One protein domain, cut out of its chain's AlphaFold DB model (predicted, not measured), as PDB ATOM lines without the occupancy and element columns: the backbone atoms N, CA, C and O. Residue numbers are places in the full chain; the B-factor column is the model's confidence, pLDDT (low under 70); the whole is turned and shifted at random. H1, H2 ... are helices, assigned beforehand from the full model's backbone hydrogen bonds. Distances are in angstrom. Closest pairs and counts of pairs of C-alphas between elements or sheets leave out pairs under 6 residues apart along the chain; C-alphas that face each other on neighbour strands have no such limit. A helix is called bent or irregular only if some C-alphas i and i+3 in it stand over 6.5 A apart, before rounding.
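What this domain is: This is residues 124 to 302 of the 452 residues of an uncharacterized protein of Maioricimonas rarisocia (UniProt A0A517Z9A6). A long helix H1 and a longer, bent helix H2 run side by side as a hairpin, and H9 packs on H1 and arm H2b to make a three-helix bundle, its helices well tilted to each other. H3 folds back along H2b, and from there H4, H5, H6 and H7 go round in an arc that returns to H1, while short H8 makes a corner with the beginning of H9; residues 185 to 191 and 277 to 283 stick out. The printed part has 179 residues with nine named helices, H1 to H9 in order, and no named strand: all helix. It is compact, with a radius of gyration of the C-alphas of 17.1 A and spans of 49 by 42 by 32 A.

Where its parts are: H1, residues 124 to 149, begins at C-alpha 124 (-36.245, -5.729, -24.029) and is 37.0 A long. H2, residues 153 to 187, was assigned as one helix by its hydrogen bonds but is bent, with C-alphas 164 and 167 6.9 A apart; its arms are H2a, residues 153 to 164, 16.4 A, and H2b, residues 167 to 187, 30.4 A. H3 is residues 194 to 206, H4 212 to 223, H5 227 to 242 with 22.1 A, H6 246 to 253, H7 255 to 265 and H8 270 to 277. H9, residues 286 to 302, 22.3 A, ends at C-alpha 302 (-38.224, -8.887, -44.204). H4, H6 and H9 are irregular: C-alphas 213 and 216 are 7.0 A apart, 248 and 251 7.8 A, 297 and 300 8.1 A.

How they stand to each other: H1 and H2a form a hairpin at a shallow tilt of 3 degrees, closest at C-alphas 146 and 155, 5.7 A. H9 touches H1 at C-alphas 297 and 130, 5.2 A, at a steep tilt of 39 degrees, opposite ways, and touches H2b at C-alphas 297 and 174, 5.2 A. H2b and H3 form a hairpin, closest at C-alphas 180 and 196, 5.0 A. H4 touches no helix. H5 touches H2a at C-alphas 242 and 157, 5.6 A, about perpendicular at 87 degrees, and forms a hairpin with H6, closest at C-alphas 239 and 246, 5.4 A. H6 and H7 only just touch, with 3 pairs of C-alphas within 8 A, and only at the corner. H7 touches H1 at C-alphas 265 and 144, 5.8 A. H8 touches H9 at C-alphas 272 and 286, 5.8 A. Every O i to N i+4 pair is within hydrogen-bond range in H1, H2a, H2b, H3, H5, H7 and H8; in H4 6 of 8, in H9 10 of 13 and in H6 0 of 4 are, with 4 of 5 O i to N i+3 pairs in H6.

The domain as a whole: The C-alphas of Ala 152 and Met 188 are the two farthest apart, at 52.1 A. The printed part has no cut, and no link is long. Mean pLDDT of the printed part is 84.5; residues 151, 187 to 193, 221 to 225, 227 and 299 to 302 are under 70.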
ATOM      1  N   ASN A 124     -35.441  -6.873 -24.441       89.25
ATOM      2  CA  ASN A 124     -36.245  -5.729 -24.029       89.25
ATOM      3  C   ASN A 124     -35.744  -4.441 -24.685       89.25
ATOM      4  O   ASN A 124     -36.528  -3.727 -25.301       89.25
ATOM      5  N   THR A 125     -34.435  -4.178 -24.644       88.25
ATOM      6  CA  THR A 125     -33.845  -3.028 -25.347       88.25
ATOM      7  C   THR A 125     -34.072  -3.124 -26.856       88.25
ATOM      8  O   THR A 125     -34.362  -2.120 -27.505       88.25
ATOM      9  N   SER A 126     -33.988  -4.330 -27.425       84.44
ATOM     10  CA  SER A 126     -34.286  -4.572 -28.842       84.44
ATOM     11  C   SER A 126     -35.732  -4.179 -29.188       84.44
ATOM     12  O   SER A 126     -35.964  -3.455 -30.158       84.44
ATOM     13  N   LEU A 127     -36.714  -4.597 -28.388       88.06
ATOM     14  CA  LEU A 127     -38.117  -4.232 -28.595       88.06
ATOM     15  C   LEU A 127     -38.367  -2.735 -28.348       88.06
ATOM     16  O   LEU A 127     -39.006  -2.081 -29.169       88.06
ATOM     17  N   ALA A 128     -37.789  -2.168 -27.287       91.75
ATOM     18  CA  ALA A 128     -37.915  -0.752 -26.948       91.75
ATOM     19  C   ALA A 128     -37.399   0.162 -28.069       91.75
ATOM     20  O   ALA A 128     -38.058   1.134 -28.417       91.75
ATOM     21  N   LYS A 129     -36.273  -0.182 -28.707       89.62
ATOM     22  CA  LYS A 129     -35.774   0.538 -29.892       89.62
ATOM     23  C   LYS A 129     -36.760   0.532 -31.060       89.62
ATOM     24  O   LYS A 129     -36.787   1.481 -31.836       89.62
ATOM     25  N   ARG A 130     -37.540  -0.536 -31.229       89.81
ATOM     26  CA  ARG A 130     -38.551  -0.625 -32.298       89.81
ATOM     27  C   ARG A 130     -39.765   0.221 -31.974       89.81
ATOM     28  O   ARG A 130     -40.290   0.882 -32.859       89.81
ATOM     29  N   HIS A 131     -40.176   0.230 -30.710       94.50
ATOM     30  CA  HIS A 131     -41.236   1.122 -30.250       94.50
ATOM     31  C   HIS A 131     -40.825   2.589 -30.360       94.50
ATOM     32  O   HIS A 131     -41.620   3.378 -30.847       94.50
ATOM     33  N   ALA A 132     -39.578   2.926 -30.023       95.44
ATOM     34  CA  ALA A 132     -39.038   4.267 -30.233       95.44
ATOM     35  C   ALA A 132     -39.020   4.647 -31.723       95.44
ATOM     36  O   ALA A 132     -39.462   5.727 -32.076       95.44
ATOM     37  N   ALA A 133     -38.617   3.736 -32.618       93.06
ATOM     38  CA  ALA A 133     -38.688   3.999 -34.058       93.06
ATOM     39  C   ALA A 133     -40.128   4.185 -34.568       93.06
ATOM     40  O   ALA A 133     -40.351   4.959 -35.493       93.06
ATOM     41  N   ALA A 134     -41.102   3.483 -33.978       94.94
ATOM     42  CA  ALA A 134     -42.518   3.699 -34.263       94.94
ATOM     43  C   ALA A 134     -42.987   5.081 -33.790       94.94
ATOM     44  O   ALA A 134     -43.709   5.752 -34.524       94.94
ATOM     45  N   ASP A 135     -42.548   5.516 -32.606       96.94
ATOM     46  CA  ASP A 135     -42.825   6.859 -32.094       96.94
ATOM     47  C   ASP A 135     -42.231   7.942 -32.999       96.94
ATOM     48  O   ASP A 135     -42.961   8.812 -33.469       96.94
ATOM     49  N   ASP A 136     -40.945   7.824 -33.324       96.06
ATOM     50  CA  ASP A 136     -40.230   8.757 -34.196       96.06
ATOM     51  C   ASP A 136     -40.849   8.815 -35.603       96.06
ATOM     52  O   ASP A 136     -40.897   9.878 -36.225       96.06
ATOM     53  N   LEU A 137     -41.345   7.680 -36.119       95.06
ATOM     54  CA  LEU A 137     -41.993   7.635 -37.430       95.06
ATOM     55  C   LEU A 137     -43.301   8.422 -37.406       95.06
ATOM     56  O   LEU A 137     -43.574   9.178 -38.334       95.06
ATOM     57  N   VAL A 138     -44.102   8.258 -36.355       95.88
ATOM     58  CA  VAL A 138     -45.360   8.993 -36.203       95.88
ATOM     59  C   VAL A 138     -45.080  10.485 -36.042       95.88
ATOM     60  O   VAL A 138     -45.716  11.274 -36.731       95.88
ATOM     61  N   ASP A 139     -44.098  10.870 -35.224       95.94
ATOM     62  CA  ASP A 139     -43.711  12.273 -35.021       95.94
ATOM     63  C   ASP A 139     -43.273  12.934 -36.334       95.94
ATOM     64  O   ASP A 139     -43.711  14.036 -36.667       95.94
ATOM     65  N   ALA A 140     -42.441  12.244 -37.118       94.25
ATOM     66  CA  ALA A 140     -41.988  12.748 -38.407       94.25
ATOM     67  C   ALA A 140     -43.143  12.861 -39.413       94.25
ATOM     68  O   ALA A 140     -43.234  13.843 -40.150       94.25
ATOM     69  N   LEU A 141     -44.049  11.880 -39.448       92.44
ATOM     70  CA  LEU A 141     -45.206  11.955 -40.333       92.44
ATOM     71  C   LEU A 141     -46.176  13.065 -39.909       92.44
ATOM     72  O   LEU A 141     -46.677  13.755 -40.786       92.44
ATOM     73  N   LEU A 142     -46.403  13.280 -38.610       93.06
ATOM     74  CA  LEU A 142     -47.228  14.379 -38.096       93.06
ATOM     75  C   LEU A 142     -46.701  15.734 -38.567       93.06
ATOM     76  O   LEU A 142     -47.437  16.484 -39.201       93.06
ATOM     77  N   VAL A 143     -45.407  15.998 -38.351       92.50
ATOM     78  CA  VAL A 143     -44.748  17.233 -38.811       92.50
ATOM     79  C   VAL A 143     -44.952  17.425 -40.311       92.50
ATOM     80  O   VAL A 143     -45.264  18.521 -40.764       92.50
ATOM     81  N   TRP A 144     -44.787  16.361 -41.095       92.56
ATOM     82  CA  TRP A 144     -44.961  16.427 -42.539       92.56
ATOM     83  C   TRP A 144     -46.422  16.680 -42.958       92.56
ATOM     84  O   TRP A 144     -46.673  17.559 -43.783       92.56
ATOM     85  N   PHE A 145     -47.388  15.964 -42.379       90.81
ATOM     86  CA  PHE A 145     -48.811  16.121 -42.698       90.81
ATOM     87  C   PHE A 145     -49.359  17.489 -42.281       90.81
ATOM     88  O   PHE A 145     -50.148  18.064 -43.027       90.81
ATOM     89  N   GLU A 146     -48.924  18.035 -41.145       89.12
ATOM     90  CA  GLU A 146     -49.302  19.382 -40.701       89.12
ATOM     91  C   GLU A 146     -48.862  20.459 -41.699       89.12
ATOM     92  O   GLU A 146     -49.594  21.417 -41.940       89.12
ATOM     93  N   GLN A 147     -47.699  20.291 -42.332       89.56
ATOM     94  CA  GLN A 147     -47.230  21.226 -43.358       89.56
ATOM     95  C   GLN A 147     -47.983  21.072 -44.688       89.56
ATOM     96  O   GLN A 147     -48.266  22.076 -45.340       89.56
ATOM     97  N   GLU A 148     -48.337  19.845 -45.090       89.75
ATOM     98  CA  GLU A 148     -49.075  19.602 -46.342       89.75
ATOM     99  C   GLU A 148     -50.562  19.980 -46.253       89.75
ATOM    100  O   GLU A 148     -51.130  20.464 -47.233       89.75
ATOM    101  N   LEU A 149     -51.204  19.756 -45.103       87.31
ATOM    102  CA  LEU A 149     -52.637  20.016 -44.904       87.31
ATOM    103  C   LEU A 149     -52.922  21.397 -44.291       87.31
ATOM    104  O   LEU A 149     -54.011  21.937 -44.497       87.31
ATOM    105  N   GLY A 150     -51.947  21.994 -43.596       80.38
ATOM    106  CA  GLY A 150     -52.088  23.268 -42.885       80.38
ATOM    107  C   GLY A 150     -52.983  23.192 -41.637       80.38
ATOM    108  O   GLY A 150     -53.430  22.120 -41.240       80.38
ATOM    109  N   ASP A 151     -53.284  24.356 -41.042       66.88
ATOM    110  CA  ASP A 151     -54.126  24.530 -39.832       66.88
ATOM    111  C   ASP A 151     -55.644  24.331 -40.093       66.88
ATOM    112  O   ASP A 151     -56.489  25.066 -39.579       66.88
ATOM    113  N   ALA A 152     -56.017  23.389 -40.957       74.44
ATOM    114  CA  ALA A 152     -57.415  23.073 -41.239       74.44
ATOM    115  C   ALA A 152     -57.948  21.980 -40.296       74.44
ATOM    116  O   ALA A 152     -57.166  21.203 -39.752       74.44
ATOM    117  N   ASP A 153     -59.277  21.848 -40.187       82.94
ATOM    118  CA  ASP A 153     -59.946  20.752 -39.454       82.94
ATOM    119  C   ASP A 153     -59.421  19.358 -39.881       82.94
ATOM    120  O   ASP A 153     -59.456  18.392 -39.121       82.94
ATOM    121  N   GLU A 154     -58.900  19.245 -41.107       84.69
ATOM    122  CA  GLU A 154     -58.259  18.031 -41.610       84.69
ATOM    123  C   GLU A 154     -56.916  17.708 -40.942       84.69
ATOM    124  O   GLU A 154     -56.600  16.531 -40.772       84.69
ATOM    125  N   GLY A 155     -56.129  18.718 -40.567       84.69
ATOM    126  CA  GLY A 155     -54.870  18.536 -39.846       84.69
ATOM    127  C   GLY A 155     -55.103  17.931 -38.463       84.69
ATOM    128  O   GLY A 155     -54.431  16.966 -38.098       84.69
ATOM    129  N   ASP A 156     -56.124  18.415 -37.749       88.69
ATOM    130  CA  ASP A 156     -56.539  17.863 -36.455       88.69
ATOM    131  C   ASP A 156     -57.013  16.406 -36.595       88.69
ATOM    132  O   ASP A 156     -56.594  15.543 -35.829       88.69
ATOM    133  N   ALA A 157     -57.793  16.085 -37.636       90.12
ATOM    134  CA  ALA A 157     -58.240  14.711 -37.886       90.12
ATOM    135  C   ALA A 157     -57.081  13.735 -38.178       90.12
ATOM    136  O   ALA A 157     -57.119  12.577 -37.747       90.12
ATOM    137  N   VAL A 158     -56.045  14.172 -38.912       89.12
ATOM    138  CA  VAL A 158     -54.821  13.368 -39.085       89.12
ATOM    139  C   VAL A 158     -54.090  13.232 -37.759       89.12
ATOM    140  O   VAL A 158     -53.680  12.120 -37.425       89.12
ATOM    141  N   ARG A 159     -53.939  14.323 -37.001       92.06
ATOM    142  CA  ARG A 159     -53.230  14.301 -35.722       92.06
ATOM    143  C   ARG A 159     -53.861  13.312 -34.750       92.06
ATOM    144  O   ARG A 159     -53.156  12.417 -34.290       92.06
ATOM    145  N   ASP A 160     -55.172  13.398 -34.542       92.12
ATOM    146  CA  ASP A 160     -55.921  12.491 -33.666       92.12
ATOM    147  C   ASP A 160     -55.723  11.030 -34.094       92.12
ATOM    148  O   ASP A 160     -55.393  10.165 -33.286       92.12
ATOM    149  N   PHE A 161     -55.835  10.729 -35.392       94.00
ATOM    150  CA  PHE A 161     -55.603   9.369 -35.884       94.00
ATOM    151  C   PHE A 161     -54.165   8.883 -35.639       94.00
ATOM    152  O   PHE A 161     -53.951   7.715 -35.295       94.00
ATOM    153  N   PHE A 162     -53.175   9.751 -35.831       94.06
ATOM    154  CA  PHE A 162     -51.764   9.400 -35.704       94.06
ATOM    155  C   PHE A 162     -51.367   9.198 -34.239       94.06
ATOM    156  O   PHE A 162     -50.741   8.184 -33.912       94.06
ATOM    157  N   GLU A 163     -51.763  10.122 -33.366       93.00
ATOM    158  CA  GLU A 163     -51.444  10.110 -31.939       93.00
ATOM    159  C   GLU A 163     -52.245   9.058 -31.172       93.00
ATOM    160  O   GLU A 163     -51.638   8.246 -30.469       93.00
ATOM    161  N   ASP A 164     -53.568   9.010 -31.347       89.69
ATOM    162  CA  ASP A 164     -54.443   8.169 -30.518       89.69
ATOM    163  C   ASP A 164     -54.501   6.713 -30.983       89.69
ATOM    164  O   ASP A 164     -54.945   5.832 -30.238       89.69
ATOM    165  N   ARG A 165     -54.104   6.434 -32.232       92.25
ATOM    166  CA  ARG A 165     -54.290   5.104 -32.825       92.25
ATOM    167  C   ARG A 165     -53.073   4.571 -33.554       92.25
ATOM    168  O   ARG A 165     -52.580   3.507 -33.177       92.25
ATOM    169  N   LEU A 166     -52.592   5.262 -34.589       93.12
ATOM    170  CA  LEU A 166     -51.527   4.731 -35.444       93.12
ATOM    171  C   LEU A 166     -50.251   4.453 -34.649       93.12
ATOM    172  O   LEU A 166     -49.610   3.435 -34.892       93.12
ATOM    173  N   ARG A 167     -49.901   5.315 -33.691       95.75
ATOM    174  CA  ARG A 167     -48.710   5.154 -32.849       95.75
ATOM    175  C   ARG A 167     -48.685   3.829 -32.102       95.75
ATOM    176  O   ARG A 167     -47.728   3.060 -32.224       95.75
ATOM    177  N   ASP A 168     -49.748   3.532 -31.368       95.38
ATOM    178  CA  ASP A 168     -49.851   2.282 -30.619       95.38
ATOM    179  C   ASP A 168     -50.020   1.080 -31.551       95.38
ATOM    180  O   ASP A 168     -49.441   0.014 -31.314       95.38
ATOM    181  N   ASP A 169     -50.745   1.244 -32.657       94.94
ATOM    182  CA  ASP A 169     -50.926   0.177 -33.637       94.94
ATOM    183  C   ASP A 169     -49.629  -0.167 -34.378       94.94
ATOM    184  O   ASP A 169     -49.374  -1.342 -34.645       94.94
ATOM    185  N   LEU A 170     -48.748   0.804 -34.612       93.25
ATOM    186  CA  LEU A 170     -47.424   0.590 -35.190       93.25
ATOM    187  C   LEU A 170     -46.479  -0.118 -34.208       93.25
ATOM    188  O   LEU A 170     -45.717  -0.997 -34.616       93.25
ATOM    189  N   LYS A 171     -46.567   0.175 -32.904       94.88
ATOM    190  CA  LYS A 171     -45.850  -0.580 -31.856       94.88
ATOM    191  C   LYS A 171     -46.343  -2.021 -31.762       94.88
ATOM    192  O   LYS A 171     -45.535  -2.950 -31.654       94.88
ATOM    193  N   ASN A 172     -47.656  -2.229 -31.843       92.62
ATOM    194  CA  ASN A 172     -48.249  -3.565 -31.891       92.62
ATOM    195  C   ASN A 172     -47.808  -4.313 -33.152       92.62
ATOM    196  O   ASN A 172     -47.378  -5.462 -33.059       92.62
ATOM    197  N   PHE A 173     -47.822  -3.651 -34.308       89.62
ATOM    198  CA  PHE A 173     -47.324  -4.191 -35.569       89.62
ATOM    199  C   PHE A 173     -45.852  -4.614 -35.462       89.62
ATOM    200  O   PHE A 173     -45.522  -5.756 -35.782       89.62
ATOM    201  N   ALA A 174     -44.986  -3.748 -34.924       89.00
ATOM    202  CA  ALA A 174     -43.576  -4.049 -34.658       89.00
ATOM    203  C   ALA A 174     -43.406  -5.275 -33.746       89.00
ATOM    204  O   ALA A 174     -42.499  -6.085 -33.924       89.00
ATOM    205  N   THR A 175     -44.290  -5.423 -32.759       89.25
ATOM    206  CA  THR A 175     -44.268  -6.546 -31.815       89.25
ATOM    207  C   THR A 175     -44.707  -7.846 -32.487       89.25
ATOM    208  O   THR A 175     -44.084  -8.885 -32.276       89.25
ATOM    209  N   TRP A 176     -45.735  -7.801 -33.340       86.06
ATOM    210  CA  TRP A 176     -46.193  -8.955 -34.116       86.06
ATOM    211  C   TRP A 176     -45.132  -9.449 -35.097       86.06
ATOM    212  O   TRP A 176     -44.861 -10.651 -35.140       86.06
ATOM    213  N   THR A 177     -44.492  -8.549 -35.847       82.75
ATOM    214  CA  THR A 177     -43.411  -8.910 -36.781       82.75
ATOM    215  C   THR A 177     -42.192  -9.455 -36.038       82.75
ATOM    216  O   THR A 177     -41.606 -10.458 -36.455       82.75
ATOM    217  N   TRP A 178     -41.851  -8.864 -34.891       84.75
ATOM    218  CA  TRP A 178     -40.801  -9.356 -34.004       84.75
ATOM    219  C   TRP A 178     -41.119 -10.757 -33.465       84.75
ATOM    220  O   TRP A 178     -40.288 -11.656 -33.567       84.75
ATOM    221  N   MET A 179     -42.332 -10.998 -32.965       82.50
ATOM    222  CA  MET A 179     -42.738 -12.312 -32.456       82.50
ATOM    223  C   MET A 179     -42.763 -13.371 -33.563       82.50
ATOM    224  O   MET A 179     -42.296 -14.491 -33.351       82.50
ATOM    225  N   ALA A 180     -43.260 -13.017 -34.752       79.50
ATOM    226  CA  ALA A 180     -43.257 -13.903 -35.912       79.50
ATOM    227  C   ALA A 180     -41.840 -14.409 -36.211       79.50
ATOM    228  O   ALA A 180     -41.634 -15.613 -36.411       79.50
ATOM    229  N   ARG A 181     -40.861 -13.496 -36.161       79.12
ATOM    230  CA  ARG A 181     -39.452 -13.824 -36.356       79.12
ATOM    231  C   ARG A 181     -38.853 -14.597 -35.182       79.12
ATOM    232  O   ARG A 181     -38.175 -15.585 -35.426       79.12
ATOM    233  N   ALA A 182     -39.141 -14.216 -33.938       80.19
ATOM    234  CA  ALA A 182     -38.646 -14.896 -32.738       80.19
ATOM    235  C   ALA A 182     -39.033 -16.381 -32.708       80.19
ATOM    236  O   ALA A 182     -38.220 -17.239 -32.379       80.19
ATOM    237  N   VAL A 183     -40.278 -16.685 -33.078       77.81
ATOM    238  CA  VAL A 183     -40.776 -18.063 -33.167       77.81
ATOM    239  C   VAL A 183     -40.089 -18.818 -34.303       77.81
ATOM    240  O   VAL A 183     -39.712 -19.968 -34.109       77.81
ATOM    241  N   SER A 184     -39.874 -18.181 -35.459       75.31
ATOM    242  CA  SER A 184     -39.100 -18.780 -36.556       75.31
ATOM    243  C   SER A 184     -37.652 -19.073 -36.135       75.31
ATOM    244  O   SER A 184     -37.159 -20.171 -36.386       75.31
ATOM    245  N   ASP A 185     -37.003 -18.146 -35.424       75.38
ATOM    246  CA  ASP A 185     -35.658 -18.343 -34.875       75.38
ATOM    247  C   ASP A 185     -35.628 -19.507 -33.870       75.38
ATOM    248  O   ASP A 185     -34.731 -20.347 -33.922       75.38
ATOM    249  N   ALA A 186     -36.614 -19.590 -32.968       74.69
ATOM    250  CA  ALA A 186     -36.692 -20.628 -31.939       74.69
ATOM    251  C   ALA A 186     -37.014 -22.019 -32.506       74.69
ATOM    252  O   ALA A 186     -36.462 -23.015 -32.039       74.69
ATOM    253  N   ALA A 187     -37.900 -22.091 -33.504       67.31
ATOM    254  CA  ALA A 187     -38.314 -23.345 -34.124       67.31
ATOM    255  C   ALA A 187     -37.189 -23.994 -34.940       67.31
ATOM    256  O   ALA A 187     -37.264 -25.189 -35.209       67.31
ATOM    257  N   MET A 188     -36.150 -23.237 -35.324       61.47
ATOM    258  CA  MET A 188     -35.043 -23.711 -36.168       61.47
ATOM    259  C   MET A 188     -35.524 -24.306 -37.511       61.47
ATOM    260  O   MET A 188     -34.788 -25.058 -38.146       61.47
ATOM    261  N   VAL A 189     -36.743 -23.958 -37.940       54.78
ATOM    262  CA  VAL A 189     -37.369 -24.348 -39.209       54.78
ATOM    263  C   VAL A 189     -37.666 -23.071 -39.991       54.78
ATOM    264  O   VAL A 189     -38.355 -22.175 -39.495       54.78
ATOM    265  N   ASP A 190     -37.155 -22.995 -41.218       50.31
ATOM    266  CA  ASP A 190     -37.545 -21.955 -42.165       50.31
ATOM    267  C   ASP A 190     -38.965 -22.246 -42.676       50.31
ATOM    268  O   ASP A 190     -39.218 -23.307 -43.242       50.31
ATOM    269  N   GLY A 191     -39.890 -21.296 -42.503       51.25
ATOM    270  CA  GLY A 191     -41.057 -21.178 -43.388       51.25
ATOM    271  C   GLY A 191     -42.466 -21.290 -42.798       51.25
ATOM    272  O   GLY A 191     -43.383 -20.807 -43.450       51.25
ATOM    273  N   ASP A 192     -42.678 -21.811 -41.587       53.31
ATOM    274  CA  ASP A 192     -44.034 -22.256 -41.187       53.31
ATOM    275  C   ASP A 192     -44.631 -21.539 -39.964       53.31
ATOM    276  O   ASP A 192     -45.275 -22.140 -39.106       53.31
ATOM    277  N   ASN A 193     -44.468 -20.215 -39.870       64.38
ATOM    278  CA  ASN A 193     -45.159 -19.438 -38.831       64.38
ATOM    279  C   ASN A 193     -46.487 -18.836 -39.318       64.38
ATOM    280  O   ASN A 193     -46.725 -17.627 -39.237       64.38
ATOM    281  N   HIS A 194     -47.371 -19.699 -39.823       73.06
ATOM    282  CA  HIS A 194     -48.703 -19.309 -40.290       73.06
ATOM    283  C   HIS A 194     -49.534 -18.618 -39.205       73.06
ATOM    284  O   HIS A 194     -50.330 -17.738 -39.524       73.06
ATOM    285  N   GLN A 195     -49.337 -18.969 -37.930       78.50
ATOM    286  CA  GLN A 195     -50.093 -18.381 -36.827       78.50
ATOM    287  C   GLN A 195     -49.733 -16.911 -36.597       78.50
ATOM    288  O   GLN A 195     -50.636 -16.095 -36.429       78.50
ATOM    289  N   ALA A 196     -48.448 -16.549 -36.606       75.81
ATOM    290  CA  ALA A 196     -48.060 -15.154 -36.416       75.81
ATOM    291  C   ALA A 196     -48.460 -14.281 -37.616       75.81
ATOM    292  O   ALA A 196     -48.924 -13.160 -37.423       75.81
ATOM    293  N   VAL A 197     -48.360 -14.812 -38.842       77.25
ATOM    294  CA  VAL A 197     -48.842 -14.120 -40.051       77.25
ATOM    295  C   VAL A 197     -50.364 -13.958 -40.025       77.25
ATOM    296  O   VAL A 197     -50.865 -12.867 -40.282       77.25
ATOM    297  N   ALA A 198     -51.112 -15.005 -39.667       82.56
ATOM    298  CA  ALA A 198     -52.565 -14.929 -39.533       82.56
ATOM    299  C   ALA A 198     -52.987 -13.956 -38.422       82.56
ATOM    300  O   ALA A 198     -53.919 -13.184 -38.621       82.56
ATOM    301  N   GLY A 199     -52.285 -13.950 -37.285       85.88
ATOM    302  CA  GLY A 199     -52.509 -12.999 -36.195       85.88
ATOM    303  C   GLY A 199     -52.252 -11.555 -36.621       85.88
ATOM    304  O   GLY A 199     -53.061 -10.678 -36.327       85.88
ATOM    305  N   LEU A 200     -51.188 -11.316 -37.392       84.69
ATOM    306  CA  LEU A 200     -50.909 -10.005 -37.966       84.69
ATOM    307  C   LEU A 200     -52.003  -9.564 -38.953       84.69
ATOM    308  O   LEU A 200     -52.473  -8.433 -38.875       84.69
ATOM    309  N   LEU A 201     -52.442 -10.446 -39.856       85.62
ATOM    310  CA  LEU A 201     -53.541 -10.146 -40.781       85.62
ATOM    311  C   LEU A 201     -54.848  -9.862 -40.033       85.62
ATOM    312  O   LEU A 201     -55.529  -8.890 -40.352       85.62
ATOM    313  N   GLN A 202     -55.166 -10.658 -39.011       90.94
ATOM    314  CA  GLN A 202     -56.332 -10.448 -38.154       90.94
ATOM    315  C   GLN A 202     -56.269  -9.085 -37.457       90.94
ATOM    316  O   GLN A 202     -57.250  -8.346 -37.491       90.94
ATOM    317  N   PHE A 203     -55.114  -8.715 -36.900       91.06
ATOM    318  CA  PHE A 203     -54.894  -7.398 -36.302       91.06
ATOM    319  C   PHE A 203     -55.147  -6.267 -37.313       91.06
ATOM    320  O   PHE A 203     -55.878  -5.323 -37.016       91.06
ATOM    321  N   LEU A 204     -54.609  -6.381 -38.531       89.94
ATOM    322  CA  LEU A 204     -54.817  -5.383 -39.585       89.94
ATOM    323  C   LEU A 204     -56.290  -5.286 -40.023       89.94
ATOM    324  O   LEU A 204     -56.749  -4.187 -40.338       89.94
ATOM    325  N   PHE A 205     -57.037  -6.395 -40.015       92.50
ATOM    326  CA  PHE A 205     -58.477  -6.408 -40.297       92.50
ATOM    327  C   PHE A 205     -59.307  -5.779 -39.174       92.50
ATOM    328  O   PHE A 205     -60.168  -4.945 -39.446       92.50
ATOM    329  N   GLU A 206     -59.041  -6.129 -37.916       93.06
ATOM    330  CA  GLU A 206     -59.750  -5.578 -36.750       93.06
ATOM    331  C   GLU A 206     -59.541  -4.071 -36.612       93.06
ATOM    332  O   GLU A 206     -60.453  -3.339 -36.231       93.06
ATOM    333  N   ARG A 207     -58.344  -3.599 -36.969       92.62
ATOM    334  CA  ARG A 207     -58.006  -2.177 -37.002       92.62
ATOM    335  C   ARG A 207     -58.372  -1.500 -38.322       92.62
ATOM    336  O   ARG A 207     -58.062  -0.328 -38.484       92.62
ATOM    337  N   GLY A 208     -59.031  -2.181 -39.258       90.44
ATOM    338  CA  GLY A 208     -59.504  -1.584 -40.512       90.44
ATOM    339  C   GLY A 208     -58.401  -1.051 -41.437       90.44
ATOM    340  O   GLY A 208     -58.700  -0.293 -42.360       90.44
ATOM    341  N   TYR A 209     -57.140  -1.434 -41.214       88.69
ATOM    342  CA  TYR A 209     -56.031  -1.121 -42.119       88.69
ATOM    343  C   TYR A 209     -56.123  -1.931 -43.410       88.69
ATOM    344  O   TYR A 209     -55.740  -1.453 -44.476       88.69
ATOM    345  N   LEU A 210     -56.657  -3.149 -43.309       89.69
ATOM    346  CA  LEU A 210     -56.965  -4.026 -44.428       89.69
ATOM    347  C   LEU A 210     -58.413  -4.519 -44.325       89.69
ATOM    348  O   LEU A 210     -59.017  -4.551 -43.254       89.69
ATOM    349  N   ARG A 211     -58.946  -4.986 -45.446       91.75
ATOM    350  CA  ARG A 211     -60.157  -5.798 -45.561       91.75
ATOM    351  C   ARG A 211     -59.792  -7.133 -46.214       91.75
ATOM    352  O   ARG A 211     -58.827  -7.183 -46.977       91.75
ATOM    353  N   PRO A 212     -60.576  -8.202 -45.996       89.31
ATOM    354  CA  PRO A 212     -60.351  -9.476 -46.680       89.31
ATOM    355  C   PRO A 212     -60.264  -9.338 -48.211       89.31
ATOM    356  O   PRO A 212     -59.434  -9.989 -48.841       89.31
ATOM    357  N   ASP A 213     -61.048  -8.425 -48.792       91.44
ATOM    358  CA  ASP A 213     -61.059  -8.148 -50.234       91.44
ATOM    359  C   ASP A 213     -59.775  -7.466 -50.747       91.44
ATOM    360  O   ASP A 213     -59.511  -7.492 -51.948       91.44
ATOM    361  N   ASP A 214     -58.944  -6.898 -49.863       87.12
ATOM    362  CA  ASP A 214     -57.659  -6.292 -50.239       87.12
ATOM    363  C   ASP A 214     -56.545  -7.337 -50.413       87.12
ATOM    364  O   ASP A 214     -55.499  -7.036 -50.993       87.12
ATOM    365  N   LEU A 215     -56.734  -8.573 -49.931       85.19
ATOM    366  CA  LEU A 215     -55.693  -9.609 -49.945       85.19
ATOM    367  C   LEU A 215     -55.101  -9.884 -51.341       85.19
ATOM    368  O   LEU A 215     -53.876  -9.995 -51.432       85.19
ATOM    369  N   PRO A 216     -55.881  -9.953 -52.441       84.25
ATOM    370  CA  PRO A 216     -55.313 -10.123 -53.778       84.25
ATOM    371  C   PRO A 216     -54.387  -8.969 -54.191       84.25
ATOM    372  O   PRO A 216     -53.378  -9.196 -54.859       84.25
ATOM    373  N   MET A 217     -54.702  -7.737 -53.781       80.88
ATOM    374  CA  MET A 217     -53.857  -6.570 -54.037       80.88
ATOM    375  C   MET A 217     -52.576  -6.636 -53.197       80.88
ATOM    376  O   MET A 217     -51.495  -6.436 -53.743       80.88
ATOM    377  N   VAL A 218     -52.671  -6.985 -51.910       76.44
ATOM    378  CA  VAL A 218     -51.497  -7.186 -51.039       76.44
ATOM    379  C   VAL A 218     -50.576  -8.273 -51.606       76.44
ATOM    380  O   VAL A 218     -49.366  -8.069 -51.706       76.44
ATOM    381  N   ALA A 219     -51.139  -9.394 -52.065       72.62
ATOM    382  CA  ALA A 219     -50.382 -10.460 -52.717       72.62
ATOM    383  C   ALA A 219     -49.688  -9.968 -53.998       72.62
ATOM    384  O   ALA A 219     -48.518 -10.276 -54.228       72.62
ATOM    385  N   ARG A 220     -50.363  -9.143 -54.809       70.88
ATOM    386  CA  ARG A 220     -49.765  -8.536 -56.007       70.88
ATOM    387  C   ARG A 220     -48.609  -7.594 -55.662       70.88
ATOM    388  O   ARG A 220     -47.559  -7.704 -56.282       70.88
ATOM    389  N   LEU A 221     -48.779  -6.729 -54.661       65.94
ATOM    390  CA  LEU A 221     -47.739  -5.802 -54.198       65.94
ATOM    391  C   LEU A 221     -46.501  -6.533 -53.661       65.94
ATOM    392  O   LEU A 221     -45.391  -6.029 -53.799       65.94
ATOM    393  N   SER A 222     -46.677  -7.729 -53.088       63.91
ATOM    394  CA  SER A 222     -45.556  -8.563 -52.635       63.91
ATOM    395  C   SER A 222     -44.755  -9.205 -53.777       63.91
ATOM    396  O   SER A 222     -43.576  -9.500 -53.601       63.91
ATOM    397  N   ALA A 223     -45.381  -9.415 -54.942       58.75
ATOM    398  CA  ALA A 223     -44.762 -10.059 -56.099       58.75
ATOM    399  C   ALA A 223     -44.140  -9.057 -57.084       58.75
ATOM    400  O   ALA A 223     -43.106  -9.347 -57.680       58.75
ATOM    401  N   ASP A 224     -44.774  -7.895 -57.261       63.12
ATOM    402  CA  ASP A 224     -44.339  -6.835 -58.171       63.12
ATOM    403  C   ASP A 224     -44.772  -5.487 -57.571       63.12
ATOM    404  O   ASP A 224     -45.935  -5.078 -57.657       63.12
ATOM    405  N   ALA A 225     -43.857  -4.852 -56.835       61.22
ATOM    406  CA  ALA A 225     -44.155  -3.667 -56.040       61.22
ATOM    407  C   ALA A 225     -44.380  -2.440 -56.941       61.22
ATOM    408  O   ALA A 225     -43.440  -1.735 -57.310       61.22
ATOM    409  N   ASP A 226     -45.642  -2.158 -57.268       73.50
ATOM    410  CA  ASP A 226     -46.047  -0.915 -57.926       73.50
ATOM    411  C   ASP A 226     -46.344   0.164 -56.875       73.50
ATOM    412  O   ASP A 226     -47.362   0.135 -56.176       73.50
ATOM    413  N   ALA A 227     -45.434   1.132 -56.767       69.75
ATOM    414  CA  ALA A 227     -45.528   2.225 -55.807       69.75
ATOM    415  C   ALA A 227     -46.787   3.085 -56.000       69.75
ATOM    416  O   ALA A 227     -47.307   3.612 -55.020       69.75
ATOM    417  N   VAL A 228     -47.301   3.216 -57.227       76.94
ATOM    418  CA  VAL A 228     -48.507   4.013 -57.492       76.94
ATOM    419  C   VAL A 228     -49.735   3.312 -56.918       76.94
ATOM    420  O   VAL A 228     -50.551   3.953 -56.260       76.94
ATOM    421  N   ILE A 229     -49.835   1.992 -57.101       78.31
ATOM    422  CA  ILE A 229     -50.927   1.183 -56.535       78.31
ATOM    423  C   ILE A 229     -50.878   1.217 -55.003       78.31
ATOM    424  O   ILE A 229     -51.911   1.383 -54.357       78.31
ATOM    425  N   LEU A 230     -49.682   1.091 -54.417       79.50
ATOM    426  CA  LEU A 230     -49.509   1.157 -52.966       79.50
ATOM    427  C   LEU A 230     -49.920   2.525 -52.404       79.50
ATOM    428  O   LEU A 230     -50.625   2.584 -51.400       79.50
ATOM    429  N   LEU A 231     -49.492   3.616 -53.038       82.38
ATOM    430  CA  LEU A 231     -49.814   4.967 -52.583       82.38
ATOM    431  C   LEU A 231     -51.304   5.284 -52.717       82.38
ATOM    432  O   LEU A 231     -51.885   5.842 -51.788       82.38
ATOM    433  N   ASP A 232     -51.938   4.874 -53.816       84.50
ATOM    434  CA  ASP A 232     -53.382   5.034 -53.988       84.50
ATOM    435  C   ASP A 232     -54.164   4.244 -52.928       84.50
ATOM    436  O   ASP A 232     -55.128   4.753 -52.353       84.50
ATOM    437  N   PHE A 233     -53.705   3.034 -52.595       85.25
ATOM    438  CA  PHE A 233     -54.276   2.246 -51.505       85.25
ATOM    439  C   PHE A 233     -54.141   2.949 -50.147       85.25
ATOM    440  O   PHE A 233     -55.135   3.107 -49.436       85.25
ATOM    441  N   VAL A 234     -52.932   3.405 -49.797       86.69
ATOM    442  CA  VAL A 234     -52.669   4.127 -48.539       86.69
ATOM    443  C   VAL A 234     -53.532   5.383 -48.450       86.69
ATOM    444  O   VAL A 234     -54.128   5.635 -47.406       86.69
ATOM    445  N   ARG A 235     -53.661   6.130 -49.549       89.19
ATOM    446  CA  ARG A 235     -54.479   7.342 -49.640       89.19
ATOM    447  C   ARG A 235     -55.946   7.079 -49.306       89.19
ATOM    448  O   ARG A 235     -56.509   7.767 -48.458       89.19
ATOM    449  N   HIS A 236     -56.559   6.076 -49.935       90.38
ATOM    450  CA  HIS A 236     -57.960   5.731 -49.676       90.38
ATOM    451  C   HIS A 236     -58.176   5.223 -48.250       90.38
ATOM    452  O   HIS A 236     -59.177   5.562 -47.620       90.38
ATOM    453  N   ARG A 237     -57.236   4.431 -47.721       89.12
ATOM    454  CA  ARG A 237     -57.317   3.939 -46.340       89.12
ATOM    455  C   ARG A 237     -57.166   5.060 -45.331       89.12
ATOM    456  O   ARG A 237     -57.917   5.088 -44.365       89.12
ATOM    457  N   LEU A 238     -56.253   5.995 -45.567       89.62
ATOM    458  CA  LEU A 238     -56.091   7.156 -44.706       89.62
ATOM    459  C   LEU A 238     -57.367   8.005 -44.689       89.62
ATOM    460  O   LEU A 238     -57.877   8.262 -43.608       89.62
ATOM    461  N   ALA A 239     -57.923   8.338 -45.861       92.69
ATOM    462  CA  ALA A 239     -59.197   9.057 -45.985       92.69
ATOM    463  C   ALA A 239     -60.339   8.368 -45.217       92.69
ATOM    464  O   ALA A 239     -61.105   9.019 -44.516       92.69
ATOM    465  N   GLU A 240     -60.438   7.039 -45.304       92.75
ATOM    466  CA  GLU A 240     -61.443   6.271 -44.565       92.75
ATOM    467  C   GLU A 240     -61.228   6.322 -43.043       92.75
ATOM    468  O   GLU A 240     -62.197   6.442 -42.294       92.75
ATOM    469  N   GLN A 241     -59.978   6.228 -42.580       92.06
ATOM    470  CA  GLN A 241     -59.658   6.204 -41.150       92.06
ATOM    471  C   GLN A 241     -59.778   7.579 -40.482       92.06
ATOM    472  O   GLN A 241     -60.114   7.637 -39.301       92.06
ATOM    473  N   THR A 242     -59.519   8.664 -41.215       91.75
ATOM    474  CA  THR A 242     -59.572  10.041 -40.695       91.75
ATOM    475  C   THR A 242     -60.874  10.765 -41.037       91.75
ATOM    476  O   THR A 242     -61.188  11.782 -40.428       91.75
ATOM    477  N   GLY A 243     -61.639  10.275 -42.017       91.69
ATOM    478  CA  GLY A 243     -62.822  10.959 -42.549       91.69
ATOM    479  C   GLY A 243     -62.502  12.131 -43.488       91.69
ATOM    480  O   GLY A 243     -63.414  12.867 -43.867       91.69
ATOM    481  N   ILE A 244     -61.234  12.313 -43.864       92.00
ATOM    482  CA  ILE A 244     -60.789  13.369 -44.780       92.00
ATOM    483  C   ILE A 244     -61.214  13.032 -46.210       92.00
ATOM    484  O   ILE A 244     -61.168  11.878 -46.633       92.00
ATOM    485  N   ASP A 245     -61.587  14.052 -46.983       91.44
ATOM    486  CA  ASP A 245     -61.846  13.887 -48.412       91.44
ATOM    487  C   ASP A 245     -60.578  13.402 -49.140       91.44
ATOM    488  O   ASP A 245     -59.512  14.016 -49.055       91.44
ATOM    489  N   VAL A 246     -60.697  12.306 -49.892       92.44
ATOM    490  CA  VAL A 246     -59.591  11.697 -50.641       92.44
ATOM    491  C   VAL A 246     -58.957  12.662 -51.656       92.44
ATOM    492  O   VAL A 246     -57.770  12.521 -51.970       92.44
ATOM    493  N   GLU A 247     -59.708  13.656 -52.145       90.62
ATOM    494  CA  GLU A 247     -59.201  14.713 -53.033       90.62
ATOM    495  C   GLU A 247     -58.179  15.616 -52.322       90.62
ATOM    496  O   GLU A 247     -57.195  16.048 -52.923       90.62
ATOM    497  N   LYS A 248     -58.324  15.832 -51.008       88.69
ATOM    498  CA  LYS A 248     -57.352  16.602 -50.211       88.69
ATOM    499  C   LYS A 248     -56.027  15.865 -50.010       88.69
ATOM    500  O   LYS A 248     -55.018  16.485 -49.692       88.69
ATOM    501  N   LEU A 249     -56.002  14.556 -50.257       88.88
ATOM    502  CA  LEU A 249     -54.812  13.711 -50.161       88.88
ATOM    503  C   LEU A 249     -54.141  13.460 -51.525       88.88
ATOM    504  O   LEU A 249     -53.345  12.532 -51.672       88.88
ATOM    505  N   GLU A 250     -54.435  14.269 -52.549       87.56
ATOM    506  CA  GLU A 250     -53.862  14.126 -53.899       87.56
ATOM    507  C   GLU A 250     -52.328  14.178 -53.946       87.56
ATOM    508  O   GLU A 250     -51.717  13.627 -54.865       87.56
ATOM    509  N   PHE A 251     -51.679  14.800 -52.959       83.06
ATOM    510  CA  PHE A 251     -50.216  14.836 -52.877       83.06
ATOM    511  C   PHE A 251     -49.584  13.443 -52.726       83.06
ATOM    512  O   PHE A 251     -48.451  13.248 -53.168       83.06
ATOM    513  N   LEU A 252     -50.331  12.457 -52.212       82.81
ATOM    514  CA  LEU A 252     -49.895  11.062 -52.105       82.81
ATOM    515  C   LEU A 252     -49.859  10.331 -53.456       82.81
ATOM    516  O   LEU A 252     -49.169   9.327 -53.574       82.81
ATOM    517  N   ASN A 253     -50.533  10.821 -54.502       82.25
ATOM    518  CA  ASN A 253     -50.626  10.121 -55.793       82.25
ATOM    519  C   ASN A 253     -49.409  10.290 -56.711       82.25
ATOM    520  O   ASN A 253     -49.355   9.689 -57.785       82.25
ATOM    521  N   ASN A 254     -48.442  11.128 -56.339       81.06
ATOM    522  CA  ASN A 254     -47.257  11.385 -57.148       81.06
ATOM    523  C   ASN A 254     -46.003  11.151 -56.309       81.06
ATOM    524  O   ASN A 254     -45.683  11.942 -55.427       81.06
ATOM    525  N   THR A 255     -45.264  10.092 -56.634       79.56
ATOM    526  CA  THR A 255     -44.049   9.687 -55.915       79.56
ATOM    527  C   THR A 255     -42.977  10.774 -55.877       79.56
ATOM    528  O   THR A 255     -42.300  10.927 -54.862       79.56
ATOM    529  N   ASP A 256     -42.811  11.538 -56.959       82.75
ATOM    530  CA  ASP A 256     -41.781  12.578 -57.035       82.75
ATOM    531  C   ASP A 256     -42.173  13.799 -56.200       82.75
ATOM    532  O   ASP A 256     -41.328  14.350 -55.490       82.75
ATOM    533  N   ARG A 257     -43.459  14.184 -56.232       84.56
ATOM    534  CA  ARG A 257     -44.006  15.244 -55.369       84.56
ATOM    535  C   ARG A 257     -43.911  14.840 -53.902       84.56
ATOM    536  O   ARG A 257     -43.402  15.621 -53.109       84.56
ATOM    537  N   LEU A 258     -44.352  13.627 -53.569       83.81
ATOM    538  CA  LEU A 258     -44.305  13.063 -52.222       83.81
ATOM    539  C   LEU A 258     -42.890  13.138 -51.651       83.81
ATOM    540  O   LEU A 258     -42.670  13.662 -50.565       83.81
ATOM    541  N   GLN A 259     -41.906  12.657 -52.408       85.44
ATOM    542  CA  GLN A 259     -40.531  12.658 -51.937       85.44
ATOM    543  C   GLN A 259     -39.947  14.071 -51.820       85.44
ATOM    544  O   GLN A 259     -39.183  14.334 -50.893       85.44
ATOM    545  N   ALA A 260     -40.250  14.964 -52.767       86.06
ATOM    546  CA  ALA A 260     -39.812  16.355 -52.695       86.06
ATOM    547  C   ALA A 260     -40.374  17.041 -51.441       86.06
ATOM    548  O   ALA A 260     -39.601  17.615 -50.685       86.06
ATOM    549  N   SER A 261     -41.672  16.867 -51.189       88.00
ATOM    550  CA  SER A 261     -42.387  17.390 -50.024       88.00
ATOM    551  C   SER A 261     -41.807  16.877 -48.702       88.00
ATOM    552  O   SER A 261     -41.436  17.673 -47.843       88.00
ATOM    553  N   ILE A 262     -41.610  15.561 -48.552       88.75
ATOM    554  CA  ILE A 262     -41.001  15.001 -47.334       88.75
ATOM    555  C   ILE A 262     -39.598  15.579 -47.115       88.75
ATOM    556  O   ILE A 262     -39.246  15.954 -46.000       88.75
ATOM    557  N   ASN A 263     -38.777  15.650 -48.168       88.94
ATOM    558  CA  ASN A 263     -37.422  16.184 -48.043       88.94
ATOM    559  C   ASN A 263     -37.409  17.675 -47.696       88.94
ATOM    560  O   ASN A 263     -36.491  18.105 -47.012       88.94
ATOM    561  N   GLU A 264     -38.380  18.447 -48.177       91.38
ATOM    562  CA  GLU A 264     -38.524  19.864 -47.853       91.38
ATOM    563  C   GLU A 264     -38.948  20.051 -46.393       91.38
ATOM    564  O   GLU A 264     -38.265  20.735 -45.635       91.38
ATOM    565  N   HIS A 265     -40.020  19.383 -45.965       90.62
ATOM    566  CA  HIS A 265     -40.613  19.609 -44.645       90.62
ATOM    567  C   HIS A 265     -39.859  18.934 -43.498       90.62
ATOM    568  O   HIS A 265     -39.856  19.451 -42.382       90.62
ATOM    569  N   LEU A 266     -39.174  17.815 -43.749       91.31
ATOM    570  CA  LEU A 266     -38.359  17.146 -42.731       91.31
ATOM    571  C   LEU A 266     -36.902  17.607 -42.709       91.31
ATOM    572  O   LEU A 266     -36.142  17.126 -41.872       91.31
ATOM    573  N   HIS A 267     -36.498  18.535 -43.579       88.44
ATOM    574  CA  HIS A 267     -35.129  19.055 -43.588       88.44
ATOM    575  C   HIS A 267     -34.725  19.649 -42.228       88.44
ATOM    576  O   HIS A 267     -33.631  19.389 -41.725       88.44
ATOM    577  N   ASP A 268     -35.634  20.407 -41.611       88.31
ATOM    578  CA  ASP A 268     -35.380  21.106 -40.348       88.31
ATOM    579  C   ASP A 268     -35.862  20.321 -39.115       88.31
ATOM    580  O   ASP A 268     -35.674  20.765 -37.976       88.31
ATOM    581  N   PHE A 269     -36.441  19.133 -39.317       93.50
ATOM    582  CA  PHE A 269     -36.855  18.256 -38.229       93.50
ATOM    583  C   PHE A 269     -35.615  17.702 -37.517       93.50
ATOM    584  O   PHE A 269     -34.798  16.997 -38.111       93.50
ATOM    585  N   ALA A 270     -35.450  18.042 -36.234       94.75
ATOM    586  CA  ALA A 270     -34.196  17.808 -35.518       94.75
ATOM    587  C   ALA A 270     -33.711  16.340 -35.554       94.75
ATOM    588  O   ALA A 270     -32.532  16.150 -35.856       94.75
ATOM    589  N   PRO A 271     -34.567  15.314 -35.341       92.88
ATOM    590  CA  PRO A 271     -34.159  13.914 -35.484       92.88
ATOM    591  C   PRO A 271     -33.665  13.545 -36.890       92.88
ATOM    592  O   PRO A 271     -32.650  12.862 -37.025       92.88
ATOM    593  N   ALA A 272     -34.328  14.040 -37.942       90.38
ATOM    594  CA  ALA A 272     -33.905  13.797 -39.320       90.38
ATOM    595  C   ALA A 272     -32.551  14.460 -39.612       90.38
ATOM    596  O   ALA A 272     -31.686  13.838 -40.224       90.38
ATOM    597  N   ARG A 273     -32.325  15.684 -39.120       91.25
ATOM    598  CA  ARG A 273     -31.030  16.363 -39.254       91.25
ATOM    599  C   ARG A 273     -29.913  15.607 -38.539       91.25
ATOM    600  O   ARG A 273     -28.872  15.390 -39.140       91.25
ATOM    601  N   THR A 274     -30.139  15.145 -37.308       92.00
ATOM    602  CA  THR A 274     -29.153  14.324 -36.588       92.00
ATOM    603  C   THR A 274     -28.801  13.057 -37.369       92.00
ATOM    604  O   THR A 274     -27.625  12.750 -37.520       92.00
ATOM    605  N   PHE A 275     -29.792  12.366 -37.941       89.38
ATOM    606  CA  PHE A 275     -29.545  11.201 -38.796       89.38
ATOM    607  C   PHE A 275     -28.686  11.527 -40.030       89.38
ATOM    608  O   PHE A 275     -27.856  10.710 -40.435       89.38
ATOM    609  N   LEU A 276     -28.895  12.693 -40.646       88.31
ATOM    610  CA  LEU A 276     -28.125  13.138 -41.810       88.31
ATOM    611  C   LEU A 276     -26.704  13.562 -41.431       88.31
ATOM    612  O   LEU A 276     -25.770  13.182 -42.126       88.31
ATOM    613  N   ASP A 277     -26.533  14.272 -40.315       87.88
ATOM    614  CA  ASP A 277     -25.225  14.713 -39.813       87.88
ATOM    615  C   ASP A 277     -24.333  13.525 -39.407       87.88
ATOM    616  O   ASP A 277     -23.112  13.571 -39.551       87.88
ATOM    617  N   GLU A 278     -24.934  12.446 -38.898       86.38
ATOM    618  CA  GLU A 278     -24.231  11.204 -38.553       86.38
ATOM    619  C   GLU A 278     -23.917  10.325 -39.774       86.38
ATOM    620  O   GLU A 278     -23.101   9.400 -39.689       86.38
ATOM    621  N   ALA A 279     -24.561  10.577 -40.914       80.06
ATOM    622  CA  ALA A 279     -24.287   9.850 -42.139       80.06
ATOM    623  C   ALA A 279     -23.051  10.439 -42.835       80.06
ATOM    624  O   ALA A 279     -23.071  11.565 -43.310       80.06
ATOM    625  N   ASP A 280     -21.999   9.634 -42.995       71.75
ATOM    626  CA  ASP A 280     -20.794   9.979 -43.778       71.75
ATOM    627  C   ASP A 280     -21.053   9.965 -45.308       71.75
ATOM    628  O   ASP A 280     -20.220   9.552 -46.112       71.75
ATOM    629  N   ASP A 281     -22.272  10.325 -45.721       78.19
ATOM    630  CA  ASP A 281     -22.764  10.295 -47.097       78.19
ATOM    631  C   ASP A 281     -23.719  11.476 -47.331       78.19
ATOM    632  O   ASP A 281     -24.912  11.408 -47.024       78.19
ATOM    633  N   GLU A 282     -23.191  12.542 -47.947       79.56
ATOM    634  CA  GLU A 282     -23.949  13.726 -48.412       79.56
ATOM    635  C   GLU A 282     -25.067  13.359 -49.418       79.56
ATOM    636  O   GLU A 282     -25.959  14.153 -49.714       79.56
ATOM    637  N   SER A 283     -25.027  12.115 -49.905       83.12
ATOM    638  CA  SER A 283     -26.105  11.298 -50.449       83.12
ATOM    639  C   SER A 283     -27.507  11.507 -49.918       83.12
ATOM    640  O   SER A 283     -28.505  11.588 -50.651       83.12
ATOM    641  N   LYS A 284     -27.542  11.420 -48.588       84.06
ATOM    642  CA  LYS A 284     -28.735  11.064 -47.846       84.06
ATOM    643  C   LYS A 284     -29.698  12.226 -47.754       84.06
ATOM    644  O   LYS A 284     -29.329  13.396 -47.730       84.06
ATOM    645  N   LYS A 285     -30.973  11.875 -47.698       87.62
ATOM    646  CA  LYS A 285     -32.094  12.805 -47.664       87.62
ATOM    647  C   LYS A 285     -33.001  12.481 -46.482       87.62
ATOM    648  O   LYS A 285     -32.987  11.346 -46.006       87.62
ATOM    649  N   PRO A 286     -33.852  13.416 -46.031       88.81
ATOM    650  CA  PRO A 286     -34.811  13.136 -44.960       88.81
ATOM    651  C   PRO A 286     -35.726  11.930 -45.241       88.81
ATOM    652  O   PRO A 286     -36.158  11.228 -44.335       88.81
ATOM    653  N   THR A 287     -35.971  11.615 -46.511       85.62
ATOM    654  CA  THR A 287     -36.675  10.380 -46.896       85.62
ATOM    655  C   THR A 287     -35.936   9.097 -46.499       85.62
ATOM    656  O   THR A 287     -36.590   8.127 -46.121       85.62
ATOM    657  N   ASP A 288     -34.601   9.094 -46.478       85.81
ATOM    658  CA  ASP A 288     -33.803   7.966 -45.982       85.81
ATOM    659  C   ASP A 288     -33.938   7.785 -44.465       85.81
ATOM    660  O   ASP A 288     -33.853   6.657 -43.976       85.81
ATOM    661  N   TYR A 289     -34.204   8.867 -43.721       89.06
ATOM    662  CA  TYR A 289     -34.517   8.791 -42.294       89.06
ATOM    663  C   TYR A 289     -35.832   8.033 -42.064       89.06
ATOM    664  O   TYR A 289     -35.829   7.036 -41.341       89.06
ATOM    665  N   LEU A 290     -36.920   8.393 -42.757       88.25
ATOM    666  CA  LEU A 290     -38.193   7.662 -42.653       88.25
ATOM    667  C   LEU A 290     -38.053   6.186 -43.036       88.25
ATOM    668  O   LEU A 290     -38.586   5.306 -42.360       88.25
ATOM    669  N   VAL A 291     -37.302   5.898 -44.102       83.31
ATOM    670  CA  VAL A 291     -37.029   4.514 -44.512       83.31
ATOM    671  C   VAL A 291     -36.245   3.775 -43.438       83.31
ATOM    672  O   VAL A 291     -36.556   2.618 -43.166       83.31
ATOM    673  N   SER A 292     -35.274   4.422 -42.791       85.06
ATOM    674  CA  SER A 292     -34.524   3.802 -41.695       85.06
ATOM    675  C   SER A 292     -35.424   3.418 -40.516       85.06
ATOM    676  O   SER A 292     -35.277   2.314 -39.992       85.06
ATOM    677  N   LEU A 293     -36.407   4.257 -40.165       90.44
ATOM    678  CA  LEU A 293     -37.379   3.975 -39.107       90.44
ATOM    679  C   LEU A 293     -38.302   2.818 -39.487       90.44
ATOM    680  O   LEU A 293     -38.466   1.880 -38.707       90.44
ATOM    681  N   ILE A 294     -38.842   2.827 -40.713       85.62
ATOM    682  CA  ILE A 294     -39.664   1.725 -41.233       85.62
ATOM    683  C   ILE A 294     -38.864   0.425 -41.184       85.62
ATOM    684  O   ILE A 294     -39.333  -0.561 -40.621       85.62
ATOM    685  N   VAL A 295     -37.636   0.424 -41.712       80.75
ATOM    686  CA  VAL A 295     -36.737  -0.734 -41.663       80.75
ATOM    687  C   VAL A 295     -36.510  -1.166 -40.219       80.75
ATOM    688  O   VAL A 295     -36.635  -2.347 -39.938       80.75
ATOM    689  N   GLN A 296     -36.264  -0.266 -39.272       83.75
ATOM    690  CA  GLN A 296     -36.088  -0.639 -37.866       83.75
ATOM    691  C   GLN A 296     -37.334  -1.319 -37.270       83.75
ATOM    692  O   GLN A 296     -37.200  -2.286 -36.517       83.75
ATOM    693  N   ILE A 297     -38.533  -0.879 -37.657       85.50
ATOM    694  CA  ILE A 297     -39.814  -1.464 -37.239       85.50
ATOM    695  C   ILE A 297     -40.023  -2.864 -37.844       85.50
ATOM    696  O   ILE A 297     -40.483  -3.767 -37.143       85.50
ATOM    697  N   VAL A 298     -39.680  -3.073 -39.124       76.75
ATOM    698  CA  VAL A 298     -40.066  -4.287 -39.882       76.75
ATOM    699  C   VAL A 298     -38.926  -5.256 -40.212       76.75
ATOM    700  O   VAL A 298     -39.188  -6.386 -40.625       76.75
ATOM    701  N   ALA A 299     -37.666  -4.851 -40.038       68.31
ATOM    702  CA  ALA A 299     -36.494  -5.566 -40.546       68.31
ATOM    703  C   ALA A 299     -36.395  -7.042 -40.147       68.31
ATOM    704  O   ALA A 299     -36.039  -7.839 -41.020       68.31
ATOM    705  N   PRO A 300     -36.722  -7.447 -38.901       60.06
ATOM    706  CA  PRO A 300     -36.639  -8.852 -38.516       60.06
ATOM    707  C   PRO A 300     -37.510  -9.770 -39.377       60.06
ATOM    708  O   PRO A 300     -37.175 -10.935 -39.549       60.06
ATOM    709  N   ALA A 301     -38.611  -9.261 -39.937       57.03
ATOM    710  CA  ALA A 301     -39.530 -10.049 -40.752       57.03
ATOM    711  C   ALA A 301     -39.175 -10.071 -42.251       57.03
ATOM    712  O   ALA A 301     -39.616 -10.980 -42.948       57.03
ATOM    713  N   LEU A 302     -38.409  -9.094 -42.756       54.12
ATOM    714  CA  LEU A 302     -38.224  -8.887 -44.204       54.12
ATOM    715  C   LEU A 302     -36.803  -9.144 -44.719       54.12
ATOM    716  O   LEU A 302     -36.636  -9.415 -45.907       54.12
TER     717      LEU A 302